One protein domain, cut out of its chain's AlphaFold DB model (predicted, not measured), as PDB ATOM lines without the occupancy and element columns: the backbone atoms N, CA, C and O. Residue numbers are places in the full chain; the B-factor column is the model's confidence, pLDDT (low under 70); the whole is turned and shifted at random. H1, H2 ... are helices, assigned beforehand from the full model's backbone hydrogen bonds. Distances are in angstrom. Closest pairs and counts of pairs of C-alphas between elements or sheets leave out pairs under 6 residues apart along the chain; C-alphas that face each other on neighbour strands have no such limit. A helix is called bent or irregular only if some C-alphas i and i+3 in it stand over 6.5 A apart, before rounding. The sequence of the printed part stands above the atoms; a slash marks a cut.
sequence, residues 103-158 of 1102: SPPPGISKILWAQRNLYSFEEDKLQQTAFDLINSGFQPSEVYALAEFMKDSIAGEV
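This is residues 103 to 158 of the 1102 residues of an uncharacterized protein of Trichomonas vaginalis (UniProt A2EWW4). Three helices make a small body: H2 and H3 form a helical hairpin that opens as a narrow V from the turn between them, and H1 packs slantwise on H3, its centre making a triangle with those of the other two. H3 is the one helix that touches both others, through its first half, and its last part runs on past them with a kink near residue 152. The printed part has 56 residues with three named helices, in the order H1, H2, H3, and no named strand; the class is all helix. It is compact, with a radius of gyration of the C-alphas of 10.3 A, and rounded, with spans of 29 by 27 by 17 A.

Go from Ser 103 through residues 103 to 109 to H1, residues 110 to 118. Beyond the tight link of 4 residues is H2, residues 123 to 135; H1 and H2 are apart, but only just, with their closest C-alphas 8.5 A from each other. A second tight link of 4 residues leads to H3, residues 140 to 158. Look at Ile 134 and Pro 140, the closest C-alphas of H2 and H3 at 5.9 A: here the two touch, H3 with residues 140 to 147 alone. Their lines stand at a shallow tilt of 34 degrees, only just short of steep, and they run opposite ways as a hairpin. Then look at Trp 113 and Leu 146, the closest C-alphas of H1 and H3 at 7.6 A: these two touch, H3 with residues 142 to 146 alone. They run the same way at a steep tilt of 51 degrees. Of the backbone O i to N i+4 pairs, 3 of 5 are within hydrogen-bond range in H1, 7 of 9 in H2 and 11 of 15 in H3.

Find C-alpha 110 at (341.377, 189.411, 253.369); from there H1 runs 14.2 A to C-alpha 118. H2 begins at C-alpha 123, at (322.093, 202.841, 251.611), and measures 19.3 A to C-alpha 135. H3 goes 23.7 A from C-alpha 140 to C-alpha 158, at (334.971, 207.975, 249.123), with a kink of 38 degrees near residue 152. The three helices are irregular: C-alphas 114 and 117 of H1 are 7.5 A apart, 124 and 127 of H2 8.0 A, and 155 and 158 of H3 7.3 A.

The two C-alphas farthest apart are those of Gly 137 and Gly 156, at 29.7 A. The printed part has no cut, and both links between helices are tight. In the B-factor column the mean pLDDT of the printed part is 80.3; look for values under 70 at residues 123 to 125, residue 128 and residues 153 to 158.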
ATOM      1  N   SER A 103     346.040 196.395 255.136       84.94
ATOM      2  CA  SER A 103     345.519 195.234 255.858       84.94
ATOM      3  C   SER A 103     344.029 195.412 256.178       84.94
ATOM      4  O   SER A 103     343.639 196.519 256.550       84.94
ATOM      5  N   PRO A 104     343.208 194.347 256.100       88.94
ATOM      6  CA  PRO A 104     341.794 194.450 256.437       88.94
ATOM      7  C   PRO A 104     341.585 194.889 257.896       88.94
ATOM      8  O   PRO A 104     342.384 194.507 258.761       88.94
ATOM      9  N   PRO A 105     340.494 195.618 258.192       89.62
ATOM     10  CA  PRO A 105     340.020 195.825 259.554       89.62
ATOM     11  C   PRO A 105     339.798 194.492 260.295       89.62
ATOM     12  O   PRO A 105     339.482 193.474 259.667       89.62
ATOM     13  N   PRO A 106     339.944 194.464 261.633       87.81
ATOM     14  CA  PRO A 106     339.663 193.267 262.418       87.81
ATOM     15  C   PRO A 106     338.197 192.842 262.240       87.81
ATOM     16  O   PRO A 106     337.295 193.668 262.326       87.81
ATOM     17  N   GLY A 107     337.969 191.549 262.004       89.88
ATOM     18  CA  GLY A 107     336.632 190.998 261.748       89.88
ATOM     19  C   GLY A 107     336.224 190.922 260.271       89.88
ATOM     20  O   GLY A 107     335.146 190.415 259.994       89.88
ATOM     21  N   ILE A 108     337.070 191.353 259.325       93.88
ATOM     22  CA  ILE A 108     336.831 191.212 257.878       93.88
ATOM     23  C   ILE A 108     337.935 190.333 257.271       93.88
ATOM     24  O   ILE A 108     339.125 190.617 257.442       93.88
ATOM     25  N   SER A 109     337.593 189.265 256.542       93.25
ATOM     26  CA  SER A 109     338.615 188.441 255.881       93.25
ATOM     27  C   SER A 109     339.319 189.188 254.742       93.25
ATOM     28  O   SER A 109     338.743 190.028 254.050       93.25
ATOM     29  N   LYS A 110     340.587 188.834 254.478       90.12
ATOM     30  CA  LYS A 110     341.377 189.411 253.369       90.12
ATOM     31  C   LYS A 110     340.704 189.253 252.000       90.12
ATOM     32  O   LYS A 110     340.904 190.100 251.137       90.12
ATOM     33  N   ILE A 111     339.935 188.180 251.806       89.12
ATOM     34  CA  ILE A 111     339.232 187.888 250.550       89.12
ATOM     35  C   ILE A 111     338.055 188.856 250.382       89.12
ATOM     36  O   ILE A 111     337.960 189.523 249.354       89.12
ATOM     37  N   LEU A 112     337.218 188.995 251.414       91.06
ATOM     38  CA  LEU A 112     336.092 189.929 251.423       91.06
ATOM     39  C   LEU A 112     336.564 191.391 251.302       91.06
ATOM     40  O   LEU A 112     336.040 192.159 250.497       91.06
ATOM     41  N   TRP A 113     337.627 191.759 252.023       91.31
ATOM     42  CA  TRP A 113     338.244 193.086 251.953       91.31
ATOM     43  C   TRP A 113     338.807 193.425 250.566       91.31
ATOM     44  O   TRP A 113     338.667 194.560 250.109       91.31
ATOM     45  N   ALA A 114     339.407 192.458 249.863       83.56
ATOM     46  CA  ALA A 114     339.860 192.653 248.485       83.56
ATOM     47  C   ALA A 114     338.690 192.881 247.509       83.56
ATOM     48  O   ALA A 114     338.840 193.605 246.529       83.56
ATOM     49  N   GLN A 115     337.512 192.314 247.794       84.56
ATOM     50  CA  GLN A 115     336.310 192.474 246.973       84.56
ATOM     51  C   GLN A 115     335.496 193.742 247.283       84.56
ATOM     52  O   GLN A 115     334.579 194.048 246.524       84.56
ATOM     53  N   ARG A 116     335.820 194.516 248.333       85.62
ATOM     54  CA  ARG A 116     334.997 195.657 248.801       85.62
ATOM     55  C   ARG A 116     334.647 196.696 247.724       85.62
ATOM     56  O   ARG A 116     333.565 197.264 247.769       85.62
ATOM     57  N   ASN A 117     335.518 196.897 246.733       78.00
ATOM     58  CA  ASN A 117     335.301 197.858 245.642       78.00
ATOM     59  C   ASN A 117     334.351 197.338 244.541       78.00
ATOM     60  O   ASN A 117     333.856 198.125 243.738       78.00
ATOM     61  N   LEU A 118     334.090 196.026 244.483       74.06
ATOM     62  CA  LEU A 118     333.201 195.404 243.488       74.06
ATOM     63  C   LEU A 118     331.713 195.597 243.829       74.06
ATOM     64  O   LEU A 118     330.856 195.452 242.956       74.06
ATOM     65  N   TYR A 119     331.409 195.914 245.090       77.56
ATOM     66  CA  TYR A 119     330.059 195.985 245.638       77.56
ATOM     67  C   TYR A 119     329.662 197.420 246.001       77.56
ATOM     68  O   TYR A 119     330.495 198.274 246.296       77.56
ATOM     69  N   SER A 120     328.358 197.697 245.979       72.69
ATOM     70  CA  SER A 120     327.819 199.034 246.237       72.69
ATOM     71  C   SER A 120     327.237 199.105 247.645       72.69
ATOM     72  O   SER A 120     326.193 198.516 247.917       72.69
ATOM     73  N   PHE A 121     327.898 199.861 248.518       75.88
ATOM     74  CA  PHE A 121     327.456 200.150 249.887       75.88
ATOM     75  C   PHE A 121     326.645 201.465 249.957       75.88
ATOM     76  O   PHE A 121     326.686 202.184 250.950       75.88
ATOM     77  N   GLU A 122     325.922 201.799 248.878       74.56
ATOM     78  CA  GLU A 122     324.860 202.816 248.915       74.56
ATOM     79  C   GLU A 122     323.725 202.314 249.822       74.56
ATOM     80  O   GLU A 122     323.379 201.135 249.767       74.56
ATOM     81  N   GLU A 123     323.130 203.197 250.628       67.00
ATOM     82  CA  GLU A 123     322.093 202.841 251.611       67.00
ATOM     83  C   GLU A 123     320.904 202.114 250.949       67.00
ATOM     84  O   GLU A 123     320.548 201.020 251.379       67.00
ATOM     85  N   ASP A 124     320.443 202.614 249.791       58.25
ATOM     86  CA  ASP A 124     319.458 202.011 248.873       58.25
ATOM     87  C   ASP A 124     319.696 200.520 248.522       58.25
ATOM     88  O   ASP A 124     318.799 199.853 248.005       58.25
ATOM     89  N   LYS A 125     320.931 200.024 248.675       66.25
ATOM     90  CA  LYS A 125     321.401 198.714 248.188       66.25
ATOM     91  C   LYS A 125     322.098 197.875 249.250       66.25
ATOM     92  O   LYS A 125     322.428 196.724 248.968       66.25
ATOM     93  N   LEU A 126     322.345 198.424 250.439       77.69
ATOM     94  CA  LEU A 126     323.197 197.817 251.459       77.69
ATOM     95  C   LEU A 126     322.735 196.394 251.812       77.69
ATOM     96  O   LEU A 126     323.542 195.465 251.835       77.69
ATOM     97  N   GLN A 127     321.420 196.218 251.974       71.44
ATOM     98  CA  GLN A 127     320.776 194.930 252.239       71.44
ATOM     99  C   GLN A 127     320.968 193.922 251.084       71.44
ATOM    100  O   GLN A 127     321.263 192.754 251.338       71.44
ATOM    101  N   GLN A 128     320.867 194.353 249.817       69.81
ATOM    102  CA  GLN A 128     321.080 193.470 248.660       69.81
ATOM    103  C   GLN A 128     322.560 193.095 248.497       69.81
ATOM    104  O   GLN A 128     322.871 191.922 248.313       69.81
ATOM    105  N   THR A 129     323.475 194.058 248.631       78.00
ATOM    106  CA  THR A 129     324.927 193.814 248.634       78.00
ATOM    107  C   THR A 129     325.315 192.803 249.717       78.00
ATOM    108  O   THR A 129     326.069 191.870 249.444       78.00
ATOM    109  N   ALA A 130     324.774 192.942 250.933       82.00
ATOM    110  CA  ALA A 130     325.018 191.997 252.017       82.00
ATOM    111  C   ALA A 130     324.462 190.595 251.702       82.00
ATOM    112  O   ALA A 130     325.147 189.598 251.921       82.00
ATOM    113  N   PHE A 131     323.255 190.508 251.134       73.38
ATOM    114  CA  PHE A 131     322.651 189.242 250.713       73.38
ATOM    115  C   PHE A 131     323.469 188.538 249.616       73.38
ATOM    116  O   PHE A 131     323.770 187.354 249.749       73.38
ATOM    117  N   ASP A 132     323.896 189.257 248.575       72.56
ATOM    118  CA  ASP A 132     324.701 188.705 247.479       72.56
ATOM    119  C   ASP A 132     326.093 188.235 247.961       72.56
ATOM    120  O   ASP A 132     326.590 187.197 247.513       72.56
ATOM    121  N   LEU A 133     326.693 188.927 248.937       84.94
ATOM    122  CA  LEU A 133     327.932 188.501 249.602       84.94
ATOM    123  C   LEU A 133     327.740 187.242 250.466       84.94
ATOM    124  O   LEU A 133     328.539 186.310 250.372       84.94
ATOM    125  N   ILE A 134     326.673 187.168 251.266       83.88
ATOM    126  CA  ILE A 134     326.365 185.980 252.083       83.88
ATOM    127  C   ILE A 134     326.094 184.763 251.181       83.88
ATOM    128  O   ILE A 134     326.673 183.699 251.391       83.88
ATOM    129  N   ASN A 135     325.317 184.934 250.104       71.06
ATOM    130  CA  ASN A 135     325.081 183.894 249.092       71.06
ATOM    131  C   ASN A 135     326.360 183.470 248.345       71.06
ATOM    132  O   ASN A 135     326.432 182.355 247.830       71.06
ATOM    133  N   SER A 136     327.380 184.335 248.297       78.06
ATOM    134  CA  SER A 136     328.707 184.015 247.752       78.06
ATOM    135  C   SER A 136     329.588 183.209 248.723       78.06
ATOM    136  O   SER A 136     330.723 182.876 248.382       78.06
ATOM    137  N   GLY A 137     329.081 182.872 249.915       84.75
ATOM    138  CA  GLY A 137     329.748 182.033 250.914       84.75
ATOM    139  C   GLY A 137     330.515 182.797 251.998       84.75
ATOM    140  O   GLY A 137     331.241 182.172 252.773       84.75
ATOM    141  N   PHE A 138     330.382 184.126 252.077       92.56
ATOM    142  CA  PHE A 138     330.993 184.908 253.155       92.56
ATOM    143  C   PHE A 138     330.182 184.816 254.453       92.56
ATOM    144  O   PHE A 138     328.951 184.800 254.444       92.56
ATOM    145  N   GLN A 139     330.878 184.781 255.593       92.12
ATOM    146  CA  GLN A 139     330.238 184.740 256.909       92.12
ATOM    147  C   GLN A 139     329.461 186.046 257.163       92.12
ATOM    148  O   GLN A 139     330.059 187.119 257.035       92.12
ATOM    149  N   PRO A 140     328.174 186.001 257.572       89.94
ATOM    150  CA  PRO A 140     327.360 187.204 257.759       89.94
ATOM    151  C   PRO A 140     327.985 188.247 258.691       89.94
ATOM    152  O   PRO A 140     327.863 189.441 258.438       89.94
ATOM    153  N   SER A 141     328.706 187.819 259.731       90.31
ATOM    154  CA  SER A 141     329.429 188.714 260.641       90.31
ATOM    155  C   SER A 141     330.517 189.537 259.944       90.31
ATOM    156  O   SER A 141     330.622 190.731 260.213       90.31
ATOM    157  N   GLU A 142     331.288 188.948 259.025       94.19
ATOM    158  CA  GLU A 142     332.290 189.691 258.248       94.19
ATOM    159  C   GLU A 142     331.631 190.637 257.233       94.19
ATOM    160  O   GLU A 142     332.130 191.733 256.982       94.19
ATOM    161  N   VAL A 143     330.499 190.221 256.655       93.62
ATOM    162  CA  VAL A 143     329.736 191.015 255.679       93.62
ATOM    163  C   VAL A 143     329.095 192.235 256.338       93.62
ATOM    164  O   VAL A 143     329.191 193.332 255.790       93.62
ATOM    165  N   TYR A 144     328.505 192.084 257.527       91.56
ATOM    166  CA  TYR A 144     327.979 193.216 258.290       91.56
ATOM    167  C   TYR A 144     329.094 194.117 258.834       91.56
ATOM    168  O   TYR A 144     328.964 195.332 258.727       91.56
ATOM    169  N   ALA A 145     330.223 193.563 259.296       92.06
ATOM    170  CA  ALA A 145     331.388 194.366 259.685       92.06
ATOM    171  C   ALA A 145     331.959 195.180 258.506       92.06
ATOM    172  O   ALA A 145     332.337 196.338 258.680       92.06
ATOM    173  N   LEU A 146     331.975 194.619 257.287       92.94
ATOM    174  CA  LEU A 146     332.317 195.382 256.084       92.94
ATOM    175  C   LEU A 146     331.253 196.439 255.761       92.94
ATOM    176  O   LEU A 146     331.614 197.561 255.425       92.94
ATOM    177  N   ALA A 147     329.963 196.117 255.864       90.19
ATOM    178  CA  ALA A 147     328.882 197.062 255.589       90.19
ATOM    179  C   ALA A 147     328.908 198.278 256.534       90.19
ATOM    180  O   ALA A 147     328.784 199.411 256.072       90.19
ATOM    181  N   GLU A 148     329.135 198.048 257.828       89.56
ATOM    182  CA  GLU A 148     329.299 199.074 258.864       89.56
ATOM    183  C   GLU A 148     330.559 199.919 258.609       89.56
ATOM    184  O   GLU A 148     330.469 201.139 258.467       89.56
ATOM    185  N   PHE A 149     331.718 199.278 258.398       88.38
ATOM    186  CA  PHE A 149     332.968 199.978 258.076       88.38
ATOM    187  C   PHE A 149     332.860 200.831 256.798       88.38
ATOM    188  O   PHE A 149     333.379 201.949 256.739       88.38
ATOM    189  N   MET A 150     332.196 200.323 255.755       86.69
ATOM    190  CA  MET A 150     331.982 201.069 254.513       86.69
ATOM    191  C   MET A 150     331.000 202.228 254.725       86.69
ATOM    192  O   MET A 150     331.256 203.311 254.209       86.69
ATOM    193  N   LYS A 151     329.932 202.059 255.519       82.94
ATOM    194  CA  LYS A 151     328.988 203.143 255.849       82.94
ATOM    195  C   LYS A 151     329.693 204.313 256.550       82.94
ATOM    196  O   LYS A 151     329.525 205.456 256.123       82.94
ATOM    197  N   ASP A 152     330.551 204.027 257.527       79.25
ATOM    198  CA  ASP A 152     331.312 205.052 258.255       79.25
ATOM    199  C   ASP A 152     332.417 205.698 257.399       79.25
ATOM    200  O   ASP A 152     332.567 206.923 257.381       79.25
ATOM    201  N   SER A 153     333.182 204.911 256.635       68.81
ATOM    202  CA  SER A 153     334.290 205.438 255.816       68.81
ATOM    203  C   SER A 153     333.832 206.191 254.556       68.81
ATOM    204  O   SER A 153     334.512 207.125 254.110       68.81
ATOM    205  N   ILE A 154     332.654 205.873 254.004       59.84
ATOM    206  CA  ILE A 154     332.060 206.612 252.874       59.84
ATOM    207  C   ILE A 154     331.683 208.050 253.264       59.84
ATOM    208  O   ILE A 154     331.739 208.935 252.404       59.84
ATOM    209  N   ALA A 155     331.378 208.315 254.540       55.41
ATOM    210  CA  ALA A 155     331.039 209.652 255.034       55.41
ATOM    211  C   ALA A 155     332.208 210.662 254.965       55.41
ATOM    212  O   ALA A 155     331.963 211.869 254.957       55.41
ATOM    213  N   GLY A 156     333.460 210.186 254.900       52.53
ATOM    214  CA  GLY A 156     334.664 211.023 254.844       52.53
ATOM    215  C   GLY A 156     335.089 211.420 253.426       52.53
ATOM    216  O   GLY A 156     334.963 212.579 253.033       52.53
ATOM    217  N   GLU A 157     335.626 210.465 252.656       49.78
ATOM    218  CA  GLU A 157     336.368 210.768 251.414       49.78
ATOM    219  C   GLU A 157     335.827 210.063 250.157       49.78
ATOM    220  O   GLU A 157     335.800 210.647 249.067       49.78
ATOM    221  N   VAL A 158     335.350 208.817 250.280       49.94
ATOM    222  CA  VAL A 158     334.971 207.975 249.123       49.94
ATOM    223  C   VAL A 158     333.815 208.587 248.319       49.94
ATOM    224  O   VAL A 158     333.806 208.518 247.085       49.94
TER     225      VAL A 158